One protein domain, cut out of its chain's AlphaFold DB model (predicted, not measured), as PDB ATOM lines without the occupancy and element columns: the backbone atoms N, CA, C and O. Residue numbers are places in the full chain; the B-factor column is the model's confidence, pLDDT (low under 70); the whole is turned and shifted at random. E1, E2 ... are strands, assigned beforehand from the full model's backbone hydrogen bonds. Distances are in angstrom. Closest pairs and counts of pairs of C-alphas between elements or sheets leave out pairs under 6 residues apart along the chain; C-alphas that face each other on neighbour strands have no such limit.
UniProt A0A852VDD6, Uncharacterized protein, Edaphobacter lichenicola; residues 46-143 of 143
ATOM      1  N   SER A  46     203.428 132.310 221.652       85.69
ATOM      2  CA  SER A  46     203.262 131.962 220.244       85.69
ATOM      3  C   SER A  46     204.455 131.137 219.746       85.69
ATOM      4  O   SER A  46     205.554 131.283 220.280       85.69
ATOM      5  N   PRO A  47     204.294 130.352 218.668       84.12
ATOM      6  CA  PRO A  47     205.432 129.773 217.963       84.12
ATOM      7  C   PRO A  47     206.425 130.850 217.508       84.12
ATOM      8  O   PRO A  47     206.031 131.989 217.218       84.12
ATOM      9  N   ASP A  48     207.697 130.471 217.402       82.88
ATOM     10  CA  ASP A  48     208.731 131.345 216.860       82.88
ATOM     11  C   ASP A  48     208.466 131.660 215.394       82.88
ATOM     12  O   ASP A  48     208.246 130.776 214.565       82.88
ATOM     13  N   THR A  49     208.515 132.946 215.067       83.25
ATOM     14  CA  THR A  49     208.411 133.431 213.693       83.25
ATOM     15  C   THR A  49     209.777 133.926 213.243       83.25
ATOM     16  O   THR A  49     210.253 134.951 213.744       83.25
ATOM     17  N   GLU A  50     210.405 133.215 212.300       83.19
ATOM     18  CA  GLU A  50     211.671 133.640 211.692       83.19
ATOM     19  C   GLU A  50     211.486 135.027 211.058       83.19
ATOM     20  O   GLU A  50     210.567 135.252 210.272       83.19
ATOM     21  N   GLN A  51     212.327 135.977 211.456       78.00
ATOM     22  CA  GLN A  51     212.305 137.341 210.933       78.00
ATOM     23  C   GLN A  51     213.276 137.475 209.765       78.00
ATOM     24  O   GLN A  51     212.942 138.051 208.730       78.00
ATOM     25  N   ARG A  52     214.503 136.972 209.945       79.94
ATOM     26  CA  ARG A  52     215.578 137.146 208.971       79.94
ATOM     27  C   ARG A  52     216.694 136.131 209.169       79.94
ATOM     28  O   ARG A  52     217.168 135.959 210.292       79.94
ATOM     29  N   LEU A  53     217.170 135.575 208.059       78.56
ATOM     30  CA  LEU A  53     218.469 134.921 207.934       78.56
ATOM     31  C   LEU A  53     219.459 135.915 207.310       78.56
ATOM     32  O   LEU A  53     219.180 136.517 206.271       78.56
ATOM     33  N   VAL A  54     220.607 136.097 207.950       79.25
ATOM     34  CA  VAL A  54     221.710 136.926 207.464       79.25
ATOM     35  C   VAL A  54     222.945 136.044 207.369       79.25
ATOM     36  O   VAL A  54     223.443 135.537 208.376       79.25
ATOM     37  N   ASN A  55     223.433 135.853 206.147       80.25
ATOM     38  CA  ASN A  55     224.662 135.104 205.925       80.25
ATOM     39  C   ASN A  55     225.859 135.909 206.430       80.25
ATOM     40  O   ASN A  55     225.858 137.142 206.355       80.25
ATOM     41  N   ALA A  56     226.865 135.204 206.943       76.69
ATOM     42  CA  ALA A  56     228.132 135.833 207.282       76.69
ATOM     43  C   ALA A  56     228.748 136.498 206.033       76.69
ATOM     44  O   ALA A  56     228.599 135.973 204.925       76.69
ATOM     45  N   PRO A  57     229.442 137.638 206.185       77.94
ATOM     46  CA  PRO A  57     230.284 138.175 205.121       77.94
ATOM     47  C   PRO A  57     231.444 137.213 204.818       77.94
ATOM     48  O   PRO A  57     231.762 136.348 205.636       77.94
ATOM     49  N   ASP A  58     232.086 137.368 203.654       70.62
ATOM     50  CA  ASP A  58     233.182 136.494 203.209       70.62
ATOM     51  C   ASP A  58     234.239 136.291 204.313       70.62
ATOM     52  O   ASP A  58     234.822 137.245 204.830       70.62
ATOM     53  N   GLY A  59     234.467 135.027 204.687       59.53
ATOM     54  CA  GLY A  59     235.380 134.634 205.766       59.53
ATOM     55  C   GLY A  59     234.751 134.501 207.162       59.53
ATOM     56  O   GLY A  59     235.445 134.078 208.083       59.53
ATOM     57  N   GLY A  60     233.466 134.817 207.342       62.78
ATOM     58  CA  GLY A  60     232.734 134.549 208.582       62.78
ATOM     59  C   GLY A  60     232.333 133.075 208.712       62.78
ATOM     60  O   GLY A  60     231.838 132.465 207.766       62.78
ATOM     61  N   ALA A  61     232.536 132.493 209.897       69.25
ATOM     62  CA  ALA A  61     232.275 131.072 210.150       69.25
ATOM     63  C   ALA A  61     230.797 130.750 210.445       69.25
ATOM     64  O   ALA A  61     230.402 129.584 210.415       69.25
ATOM     65  N   HIS A  62     229.978 131.767 210.731       79.94
ATOM     66  CA  HIS A  62     228.642 131.584 211.285       79.94
ATOM     67  C   HIS A  62     227.589 132.428 210.563       79.94
ATOM     68  O   HIS A  62     227.750 133.630 210.385       79.94
ATOM     69  N   ASN A  63     226.464 131.815 210.207       83.94
ATOM     70  CA  ASN A  63     225.264 132.523 209.777       83.94
ATOM     71  C   ASN A  63     224.447 132.972 210.988       83.94
ATOM     72  O   ASN A  63     224.512 132.385 212.066       83.94
ATOM     73  N   PHE A  64     223.634 133.998 210.789       84.00
ATOM     74  CA  PHE A  64     222.808 134.593 211.825       84.00
ATOM     75  C   PHE A  64     221.326 134.431 211.488       84.00
ATOM     76  O   PHE A  64     220.904 134.763 210.381       84.00
ATOM     77  N   LYS A  65     220.519 133.976 212.444       88.06
ATOM     78  CA  LYS A  65     219.058 133.962 212.336       88.06
ATOM     79  C   LYS A  65     218.429 134.769 213.451       88.06
ATOM     80  O   LYS A  65     218.857 134.704 214.595       88.06
ATOM     81  N   SER A  66     217.367 135.488 213.121       87.81
ATOM     82  CA  SER A  66     216.553 136.196 214.106       87.81
ATOM     83  C   SER A  66     215.131 135.672 214.116       87.81
ATOM     84  O   SER A  66     214.564 135.355 213.067       87.81
ATOM     85  N   PHE A  67     214.552 135.614 215.308       88.38
ATOM     86  CA  PHE A  67     213.198 135.139 215.537       88.38
ATOM     87  C   PHE A  67     212.440 136.124 216.403       88.38
ATOM     88  O   PHE A  67     213.014 136.902 217.168       88.38
ATOM     89  N   ARG A  68     211.122 136.055 216.287       88.75
ATOM     90  CA  ARG A  68     210.202 136.757 217.163       88.75
ATOM     91  C   ARG A  68     209.293 135.759 217.854       88.75
ATOM     92  O   ARG A  68     208.731 134.886 217.193       88.75
ATOM     93  N   ARG A  69     209.070 135.985 219.145       89.94
ATOM     94  CA  ARG A  69     208.077 135.276 219.957       89.94
ATOM     95  C   ARG A  69     207.191 136.285 220.669       89.94
ATOM     96  O   ARG A  69     207.666 137.329 221.105       89.94
ATOM     97  N   THR A  70     205.902 135.993 220.785       88.94
ATOM     98  CA  THR A  70     204.968 136.817 221.563       88.94
ATOM     99  C   THR A  70     204.473 136.003 222.747       88.94
ATOM    100  O   THR A  70     203.944 134.913 222.552       88.94
ATOM    101  N   CYS A  71     204.618 136.523 223.961       86.81
ATOM    102  CA  CYS A  71     204.161 135.875 225.189       86.81
ATOM    103  C   CYS A  71     203.233 136.848 225.923       86.81
ATOM    104  O   CYS A  71     203.668 137.863 226.469       86.81
ATOM    105  N   GLY A  72     201.924 136.590 225.880       83.19
ATOM    106  CA  GLY A  72     200.911 137.543 226.348       83.19
ATOM    107  C   GLY A  72     201.047 138.913 225.668       83.19
ATOM    108  O   GLY A  72     200.885 139.022 224.456       83.19
ATOM    109  N   GLN A  73     201.341 139.955 226.451       82.69
ATOM    110  CA  GLN A  73     201.546 141.326 225.956       82.69
ATOM    111  C   GLN A  73     202.999 141.638 225.558       82.69
ATOM    112  O   GLN A  73     203.273 142.696 224.989       82.69
ATOM    113  N   TYR A  74     203.934 140.740 225.865       85.75
ATOM    114  CA  TYR A  74     205.358 140.946 225.643       85.75
ATOM    115  C   TYR A  74     205.779 140.386 224.290       85.75
ATOM    116  O   TYR A  74     205.388 139.288 223.895       85.75
ATOM    117  N   ASN A  75     206.608 141.149 223.586       89.69
ATOM    118  CA  ASN A  75     207.234 140.713 222.346       89.69
ATOM    119  C   ASN A  75     208.726 140.536 222.584       89.69
ATOM    120  O   ASN A  75     209.390 141.451 223.076       89.69
ATOM    121  N   PHE A  76     209.221 139.367 222.216       90.88
ATOM    122  CA  PHE A  76     210.611 138.986 222.341       90.88
ATOM    123  C   PHE A  76     211.254 138.927 220.962       90.88
ATOM    124  O   PHE A  76     210.661 138.421 220.004       90.88
ATOM    125  N   PHE A  77     212.472 139.443 220.881       91.44
ATOM    126  CA  PHE A  77     213.361 139.294 219.746       91.44
ATOM    127  C   PHE A  77     214.525 138.413 220.170       91.44
ATOM    128  O   PHE A  77     215.199 138.697 221.159       91.44
ATOM    129  N   PHE A  78     214.774 137.375 219.384       90.69
ATOM    130  CA  PHE A  78     215.889 136.474 219.591       90.69
ATOM    131  C   PHE A  78     216.826 136.534 218.411       90.69
ATOM    132  O   PHE A  78     216.418 136.674 217.255       90.69
ATOM    133  N   ALA A  79     218.088 136.345 218.729       89.62
ATOM    134  CA  ALA A  79     219.183 136.307 217.798       89.62
ATOM    135  C   ALA A  79     219.937 135.001 218.053       89.62
ATOM    136  O   ALA A  79     220.355 134.730 219.177       89.62
ATOM    137  N   TYR A  80     220.082 134.191 217.011       88.81
ATOM    138  CA  TYR A  80     220.731 132.891 217.051       88.81
ATOM    139  C   TYR A  80     221.873 132.847 216.049       88.81
ATOM    140  O   TYR A  80     221.773 133.361 214.931       88.81
ATOM    141  N   LEU A  81     222.942 132.175 216.441       88.69
ATOM    142  CA  LEU A  81     224.124 131.979 215.626       88.69
ATOM    143  C   LEU A  81     224.202 130.520 215.182       88.69
ATOM    144  O   LEU A  81     223.960 129.620 215.981       88.69
ATOM    145  N   SER A  82     224.522 130.263 213.914       86.44
ATOM    146  CA  SER A  82     224.667 128.889 213.436       86.44
ATOM    147  C   SER A  82     225.905 128.243 214.050       86.44
ATOM    148  O   SER A  82     226.990 128.809 213.952       86.44
ATOM    149  N   THR A  83     225.794 127.040 214.589       82.31
ATOM    150  CA  THR A  83     226.907 126.346 215.263       82.31
ATOM    151  C   THR A  83     227.789 125.541 214.304       82.31
ATOM    152  O   THR A  83     228.870 125.098 214.678       82.31
ATOM    153  N   GLY A  84     227.322 125.309 213.070       77.50
ATOM    154  CA  GLY A  84     227.944 124.373 212.128       77.50
ATOM    155  C   GLY A  84     227.660 122.896 212.444       77.50
ATOM    156  O   GLY A  84     228.162 122.016 211.747       77.50
ATOM    157  N   ASN A  85     226.849 122.607 213.468       78.31
ATOM    158  CA  ASN A  85     226.458 121.247 213.821       78.31
ATOM    159  C   ASN A  85     225.444 120.697 212.797       78.31
ATOM    160  O   ASN A  85     224.400 121.317 212.590       78.31
ATOM    161  N   PRO A  86     225.705 119.537 212.165       75.69
ATOM    162  CA  PRO A  86     224.790 118.948 211.187       75.69
ATOM    163  C   PRO A  86     223.559 118.277 211.822       75.69
ATOM    164  O   PRO A  86     222.653 117.859 211.100       75.69
ATOM    165  N   ASN A  87     223.521 118.121 213.150       76.38
ATOM    166  CA  ASN A  87     222.415 117.467 213.840       76.38
ATOM    167  C   ASN A  87     221.214 118.402 213.998       76.38
ATOM    168  O   ASN A  87     221.332 119.512 214.520       76.38
ATOM    169  N   LYS A  88     220.038 117.895 213.623       74.75
ATOM    170  CA  LYS A  88     218.779 118.630 213.734       74.75
ATOM    171  C   LYS A  88     218.456 118.974 215.190       74.75
ATOM    172  O   LYS A  88     218.443 118.087 216.040       74.75
ATOM    173  N   GLY A  89     218.156 120.241 215.455       70.31
ATOM    174  CA  GLY A  89     217.915 120.809 216.783       70.31
ATOM    175  C   GLY A  89     219.131 121.489 217.423       70.31
ATOM    176  O   GLY A  89     218.965 122.142 218.447       70.31
ATOM    177  N   TYR A  90     220.325 121.364 216.835       72.50
ATOM    178  CA  TYR A  90     221.569 121.959 217.345       72.50
ATOM    179  C   TYR A  90     222.237 122.886 216.333       72.50
ATOM    180  O   TYR A  90     223.357 123.339 216.562       72.50
ATOM    181  N   GLU A  91     221.584 123.164 215.205       83.69
ATOM    182  CA  GLU A  91     222.159 123.952 214.117       83.69
ATOM    183  C   GLU A  91     222.372 125.419 214.514       83.69
ATOM    184  O   GLU A  91     223.151 126.114 213.863       83.69
ATOM    185  N   TYR A  92     221.690 125.881 215.568       84.06
ATOM    186  CA  TYR A  92     221.677 127.264 216.028       84.06
ATOM    187  C   TYR A  92     221.741 127.354 217.552       84.06
ATOM    188  O   TYR A  92     221.085 126.580 218.244       84.06
ATOM    189  N   GLU A  93     222.467 128.346 218.060       86.19
ATOM    190  CA  GLU A  93     222.565 128.647 219.489       86.19
ATOM    191  C   GLU A  93     222.103 130.085 219.767       86.19
ATOM    192  O   GLU A  93     222.458 130.986 218.998       86.19
ATOM    193  N   PRO A  94     221.280 130.324 220.806       85.75
ATOM    194  CA  PRO A  94     220.839 131.669 221.149       85.75
ATOM    195  C   PRO A  94     222.021 132.498 221.655       85.75
ATOM    196  O   PRO A  94     222.769 132.077 222.531       85.75
ATOM    197  N   ILE A  95     222.171 133.701 221.109       88.12
ATOM    198  CA  ILE A  95     223.246 134.636 221.463       88.12
ATOM    199  C   ILE A  95     222.717 135.967 221.999       88.12
ATOM    200  O   ILE A  95     223.498 136.745 222.538       88.12
ATOM    201  N   LEU A  96     221.427 136.256 221.835       90.12
ATOM    202  CA  LEU A  96     220.798 137.463 222.360       90.12
ATOM    203  C   LEU A  96     219.288 137.267 222.492       90.12
ATOM    204  O   LEU A  96     218.637 136.758 221.575       90.12
ATOM    205  N   GLU A  97     218.749 137.764 223.597       92.56
ATOM    206  CA  GLU A  97     217.323 137.869 223.864       92.56
ATOM    207  C   GLU A  97     216.979 139.294 224.309       92.56
ATOM    208  O   GLU A  97     217.527 139.827 225.278       92.56
ATOM    209  N   LEU A  98     216.037 139.910 223.598       92.56
ATOM    210  CA  LEU A  98     215.479 141.216 223.920       92.56
ATOM    211  C   LEU A  98     213.979 141.091 224.160       92.56
ATOM    212  O   LEU A  98     213.270 140.450 223.387       92.56
ATOM    213  N   LYS A  99     213.476 141.784 225.173       93.00
ATOM    214  CA  LYS A  99     212.059 141.856 225.527       93.00
ATOM    215  C   LYS A  99     211.506 143.251 225.255       93.00
ATOM    216  O   LYS A  99     212.236 144.235 225.285       93.00
ATOM    217  N   ASN A 100     210.198 143.348 225.013       92.00
ATOM    218  CA  ASN A 100     209.496 144.579 224.620       92.00
ATOM    219  C   ASN A 100     209.937 145.139 223.260       92.00
ATOM    220  O   ASN A 100     209.961 146.352 223.050       92.00
ATOM    221  N   VAL A 101     210.251 144.255 222.313       90.00
ATOM    222  CA  VAL A 101     210.664 144.643 220.963       90.00
ATOM    223  C   VAL A 101     209.505 144.480 219.987       90.00
ATOM    224  O   VAL A 101     209.030 143.372 219.739       90.00
ATOM    225  N   GLY A 102     209.042 145.590 219.412       85.19
ATOM    226  CA  GLY A 102     208.019 145.569 218.368       85.19
ATOM    227  C   GLY A 102     208.490 144.864 217.081       85.19
ATOM    228  O   GLY A 102     209.693 144.765 216.831       85.19
ATOM    229  N   PRO A 103     207.561 144.390 216.229       80.94
ATOM    230  CA  PRO A 103     207.918 143.805 214.938       80.94
ATOM    231  C   PRO A 103     208.773 144.773 214.107       80.94
ATOM    232  O   PRO A 103     208.377 145.915 213.895       80.94
ATOM    233  N   GLY A 104     209.945 144.318 213.656       82.38
ATOM    234  CA  GLY A 104     210.883 145.127 212.870       82.38
ATOM    235  C   GLY A 104     211.590 146.257 213.633       82.38
ATOM    236  O   GLY A 104     212.357 146.992 213.021       82.38
ATOM    237  N   ALA A 105     211.361 146.403 214.944       86.88
ATOM    238  CA  ALA A 105     211.976 147.460 215.750       86.88
ATOM    239  C   ALA A 105     213.427 147.146 216.149       86.88
ATOM    240  O   ALA A 105     214.183 148.063 216.456       86.88
ATOM    241  N   ALA A 106     213.817 145.869 216.145       89.25
ATOM    242  CA  ALA A 106     215.209 145.463 216.284       89.25
ATOM    243  C   ALA A 106     215.761 144.952 214.957       89.25
ATOM    244  O   ALA A 106     215.082 144.254 214.201       89.25
ATOM    245  N   THR A 107     217.022 145.277 214.695       87.81
ATOM    246  CA  THR A 107     217.762 144.789 213.538       87.81
ATOM    247  C   THR A 107     219.135 144.320 213.982       87.81
ATOM    248  O   THR A 107     219.773 144.940 214.823       87.81
ATOM    249  N   ALA A 108     219.584 143.207 213.418       86.75
ATOM    250  CA  ALA A 108     220.904 142.654 213.667       86.75
ATOM    251  C   ALA A 108     221.627 142.507 212.329       86.75
ATOM    252  O   ALA A 108     221.068 141.967 211.368       86.75
ATOM    253  N   VAL A 109     222.847 143.030 212.262       87.69
ATOM    254  CA  VAL A 109     223.668 143.057 211.050       87.69
ATOM    255  C   VAL A 109     225.113 142.698 211.369       87.69
ATOM    256  O   VAL A 109     225.616 143.001 212.450       87.69
ATOM    257  N   TRP A 110     225.791 142.078 210.407       86.50
ATOM    258  CA  TRP A 110     227.231 141.859 210.476       86.50
ATOM    259  C   TRP A 110     227.989 143.167 210.239       86.50
ATOM    260  O   TRP A 110     227.737 143.875 209.266       86.50
ATOM    261  N   GLU A 111     228.952 143.456 211.106       87.12
ATOM    262  CA  GLU A 111     229.905 144.559 210.991       87.12
ATOM    263  C   GLU A 111     231.317 143.967 210.846       87.12
ATOM    264  O   GLU A 111     232.162 144.054 211.736       87.12
ATOM    265  N   GLY A 112     231.552 143.292 209.716       83.62
ATOM    266  CA  GLY A 112     232.743 142.469 209.478       83.62
ATOM    267  C   GLY A 112     232.539 140.989 209.844       83.62
ATOM    268  O   GLY A 112     231.418 140.586 210.144       83.62
ATOM    269  N   PRO A 113     233.598 140.157 209.800       82.69
ATOM    270  CA  PRO A 113     233.473 138.698 209.923       82.69
ATOM    271  C   PRO A 113     233.190 138.202 211.348       82.69
ATOM    272  O   PRO A 113     232.626 137.126 211.510       82.69
ATOM    273  N   ASN A 114     233.556 138.986 212.370       83.56
ATOM    274  CA  ASN A 114     233.525 138.562 213.775       83.56
ATOM    275  C   ASN A 114     232.720 139.505 214.682       83.56
ATOM    276  O   ASN A 114     232.907 139.495 215.896       83.56
ATOM    277  N   ARG A 115     231.860 140.364 214.126       87.25
ATOM    278  CA  ARG A 115     231.067 141.313 214.918       87.25
ATOM    279  C   ARG A 115     229.647 141.425 214.393       87.25
ATOM    280  O   ARG A 115     229.445 141.654 213.205       87.25
ATOM    281  N   ILE A 116     228.683 141.336 215.298       87.69
ATOM    282  CA  ILE A 116     227.269 141.583 215.033       87.69
ATOM    283  C   ILE A 116     226.858 142.831 215.805       87.69
ATOM    284  O   ILE A 116     226.981 142.891 217.026       87.69
ATOM    285  N   THR A 117     226.337 143.820 215.092       90.06
ATOM    286  CA  THR A 117     225.719 144.993 215.702       90.06
ATOM    287  C   THR A 117     224.212 144.789 215.727       90.06
ATOM    288  O   THR A 117     223.602 144.498 214.696       90.06
ATOM    289  N   VAL A 118     223.617 144.932 216.912       90.31
ATOM    290  CA  VAL A 118     222.171 144.850 217.112       90.31
ATOM    291  C   VAL A 118     221.643 146.202 217.548       90.31
ATOM    292  O   VAL A 118     221.961 146.686 218.634       90.31
ATOM    293  N   THR A 119     220.813 146.787 216.696       93.12
ATOM    294  CA  THR A 119     220.057 147.999 216.984       93.12
ATOM    295  C   THR A 119     218.679 147.624 217.509       93.12
ATOM    296  O   THR A 119     218.032 146.743 216.943       93.12
ATOM    297  N   TYR A 120     218.219 148.274 218.575       93.12
ATOM    298  CA  TYR A 120     216.924 147.997 219.205       93.12
ATOM    299  C   TYR A 120     216.381 149.242 219.922       93.12
ATOM    300  O   TYR A 120     217.165 150.126 220.267       93.12
ATOM    301  N   PRO A 121     215.064 149.346 220.180       93.00
ATOM    302  CA  PRO A 121     214.502 150.531 220.821       93.00
ATOM    303  C   PRO A 121     214.933 150.625 222.288       93.00
ATOM    304  O   PRO A 121     214.919 149.622 223.000       93.00
ATOM    305  N   LYS A 122     215.221 151.832 222.789       92.31
ATOM    306  CA  LYS A 122     215.595 152.077 224.205       92.31
ATOM    307  C   LYS A 122     214.610 151.550 225.248       92.31
ATOM    308  O   LYS A 122     214.993 151.345 226.394       92.31
ATOM    309  N   SER A 123     213.346 151.371 224.875       90.25
ATOM    310  CA  SER A 123     212.319 150.792 225.744       90.25
ATOM    311  C   SER A 123     212.437 149.273 225.907       90.25
ATOM    312  O   SER A 123     211.714 148.702 226.723       90.25
ATOM    313  N   ALA A 124     213.272 148.608 225.104       91.56
ATOM    314  CA  ALA A 124     213.484 147.176 225.205       91.56
ATOM    315  C   ALA A 124     214.388 146.829 226.387       91.56
ATOM    316  O   ALA A 124     215.314 147.557 226.742       91.56
ATOM    317  N   GLU A 125     214.125 145.666 226.962       90.88
ATOM    318  CA  GLU A 125     214.913 145.084 228.035       90.88
ATOM    319  C   GLU A 125     215.845 144.027 227.437       90.88
ATOM    320  O   GLU A 125     215.402 143.167 226.674       90.88
ATOM    321  N   VAL A 126     217.136 144.096 227.761       90.31
ATOM    322  CA  VAL A 126     218.098 143.052 227.394       90.31
ATOM    323  C   VAL A 126     217.972 141.945 228.429       90.31
ATOM    324  O   VAL A 126     218.371 142.137 229.575       90.31
ATOM    325  N   VAL A 127     217.383 140.819 228.032       87.88
ATOM    326  CA  VAL A 127     217.220 139.656 228.911       87.88
ATOM    327  C   VAL A 127     218.524 138.875 228.955       87.88
ATOM    328  O   VAL A 127     218.979 138.517 230.038       87.88
ATOM    329  N   ASP A 128     219.143 138.665 227.788       84.69
ATOM    330  CA  ASP A 128     220.390 137.914 227.705       84.69
ATOM    331  C   ASP A 128     221.272 138.260 226.493       84.69
ATOM    332  O   ASP A 128     220.749 138.671 225.459       84.69
ATOM    333  N   ALA A 129     222.598 138.086 226.594       82.25
ATOM    334  CA  ALA A 129     223.565 138.324 225.513       82.25
ATOM    335  C   ALA A 129     224.879 137.509 225.665       82.25
ATOM    336  O   ALA A 129     225.736 137.836 226.490       82.25
ATOM    337  N   TYR A 130     225.102 136.512 224.793       70.19
ATOM    338  CA  TYR A 130     226.210 135.539 224.862       70.19
ATOM    339  C   TYR A 130     226.918 135.242 223.521       70.19
ATOM    340  O   TYR A 130     226.999 134.094 223.099       70.19
ATOM    341  N   ALA A 131     227.498 136.224 222.823       61.91
ATOM    342  CA  ALA A 131     228.280 135.897 221.608       61.91
ATOM    343  C   ALA A 131     229.769 135.627 221.821       61.91
ATOM    344  O   ALA A 131     230.407 135.013 220.961       61.91
ATOM    345  N   LYS A 132     230.342 136.039 222.960       59.09
ATOM    346  CA  LYS A 132     231.786 135.877 223.203       59.09
ATOM    347  C   LYS A 132     232.237 134.409 223.183       59.09
ATOM    348  O   LYS A 132     233.404 134.149 222.909       59.09
ATOM    349  N   SER A 133     231.326 133.466 223.417       60.03
ATOM    350  CA  SER A 133     231.546 132.015 223.340       60.03
ATOM    351  C   SER A 133     231.872 131.506 221.929       60.03
ATOM    352  O   SER A 133     232.540 130.484 221.809       60.03
ATOM    353  N   PHE A 134     231.489 132.232 220.874       71.88
ATOM    354  CA  PHE A 134     231.719 131.842 219.473       71.88
ATOM    355  C   PHE A 134     232.797 132.671 218.770       71.88
ATOM    356  O   PHE A 134     232.908 132.646 217.548       71.88
ATOM    357  N   GLY A 135     233.581 133.453 219.520       75.50
ATOM    358  CA  GLY A 135     234.546 134.384 218.926       75.50
ATOM    359  C   GLY A 135     233.888 135.534 218.150       75.50
ATOM    360  O   GLY A 135     234.570 136.216 217.385       75.50
ATOM    361  N   ILE A 136     232.585 135.756 218.358       82.38
ATOM    362  CA  ILE A 136     231.815 136.853 217.774       82.38
ATOM    363  C   ILE A 136     231.574 137.925 218.841       82.38
ATOM    364  O   ILE A 136     231.195 137.644 219.976       82.38
ATOM    365  N   ASP A 137     231.791 139.180 218.480       87.06
ATOM    366  CA  ASP A 137     231.492 140.339 219.316       87.06
ATOM    367  C   ASP A 137     230.054 140.814 219.044       87.06
ATOM    368  O   ASP A 137     229.741 141.174 217.909       87.06
ATOM    369  N   ILE A 138     229.167 140.811 220.049       87.56
ATOM    370  CA  ILE A 138     227.848 141.464 219.939       87.56
ATOM    371  C   ILE A 138     227.945 142.875 220.501       87.56
ATOM    372  O   ILE A 138     228.203 143.068 221.689       87.56
ATOM    373  N   VAL A 139     227.636 143.852 219.656       90.62
ATOM    374  CA  VAL A 139     227.515 145.255 220.042       90.62
ATOM    375  C   VAL A 139     226.040 145.634 220.083       90.62
ATOM    376  O   VAL A 139     225.349 145.616 219.067       90.62
ATOM    377  N   LEU A 140     225.566 146.005 221.267       91.44
ATOM    378  CA  LEU A 140     224.195 146.438 221.519       91.44
ATOM    379  C   LEU A 140     224.088 147.964 221.358       91.44
ATOM    380  O   LEU A 140     224.778 148.708 222.056       91.44
ATOM    381  N   ARG A 141     223.242 148.434 220.434       93.00
ATOM    382  CA  ARG A 141     223.003 149.859 220.150       93.00
ATOM    383  C   ARG A 141     221.533 150.227 220.408       93.00
ATOM    384  O   ARG A 141     220.694 150.016 219.535       93.00
ATOM    385  N   PRO A 142     221.206 150.765 221.593       92.12
ATOM    386  CA  PRO A 142     219.856 151.231 221.875       92.12
ATOM    387  C   PRO A 142     219.572 152.566 221.164       92.12
ATOM    388  O   PRO A 142     220.320 153.533 221.337       92.12
ATOM    389  N   GLU A 143     218.466 152.644 220.423       88.12
ATOM    390  CA  GLU A 143     218.006 153.839 219.688       88.12
ATOM    391  C   GLU A 143     216.729 154.449 220.280       88.12
ATOM    392  O   GLU A 143     215.803 153.699 220.672       88.12
TER     393      GLU A 143
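AT A GLANCE: This is residues 46 to 143 of the 143 residues of an uncharacterized protein of Edaphobacter lichenicola (UniProt A0A852VDD6). Two sheets lie face to face as a sandwich, their strands nearly aligned at 14 degrees: a strongly twisted sheet of five strands covered by a smaller one of three. The larger is antiparallel, in the order E1, E2, E3, E4, E7; the smaller, E5, E6, E8, is mixed. The 98 printed residues hold eight named strands, E1 to E8 along the chain, and no named helix: all strand. The whole is compact, with a radius of gyration of the C-alphas of 12.9 A, spanning 38 by 30 by 20 A.

HOW THE PARTS SIT: Look first at the hairpin of E2, residues 64 to 71, and E3, residues 74 to 82, where N 67 and O 78 are 2.9 A apart, within hydrogen-bond range. E1, residues 49 to 54, forms a hairpin with E2, with N 51 and O 66 at 2.8 A. E4, residues 92 to 99, bends by 59 degrees at residue 95 and forms a hairpin with E3, with N 79 and O 96 at 2.9 A. E1 to E4 make a meander, each strand the antiparallel neighbour of the one before. The edge strand E7, residues 125 to 129, is antiparallel to E4, with N 97 and O 128 at 2.9 A. In the other sheet, E5, residues 107 to 110, and E6, residues 115 to 120, form a hairpin, with N 109 and O 117 at 2.9 A. E8, residues 137 to 142, is parallel to E6, with N 118 and O 139 at 2.8 A. Between the sheets, the closest C-alphas of E1 and E5, Val 54 and Val 109, are 7.4 A apart.

IN THESE COORDINATES: Find C-alpha 74 at (205.358, 140.946, 225.643); from there E3 runs 25.8 A. E2 spans 23.0 A and E4 19.9 A. E8 ends at C-alpha 142, (219.856, 151.231, 221.875).

THE WHOLE: The farthest C-alphas, Gly 59 and Gly 72, are 40.3 A apart. The printed part has no cut and no long link. Confidence is under 70 at residues 59 to 61 and 131 to 133.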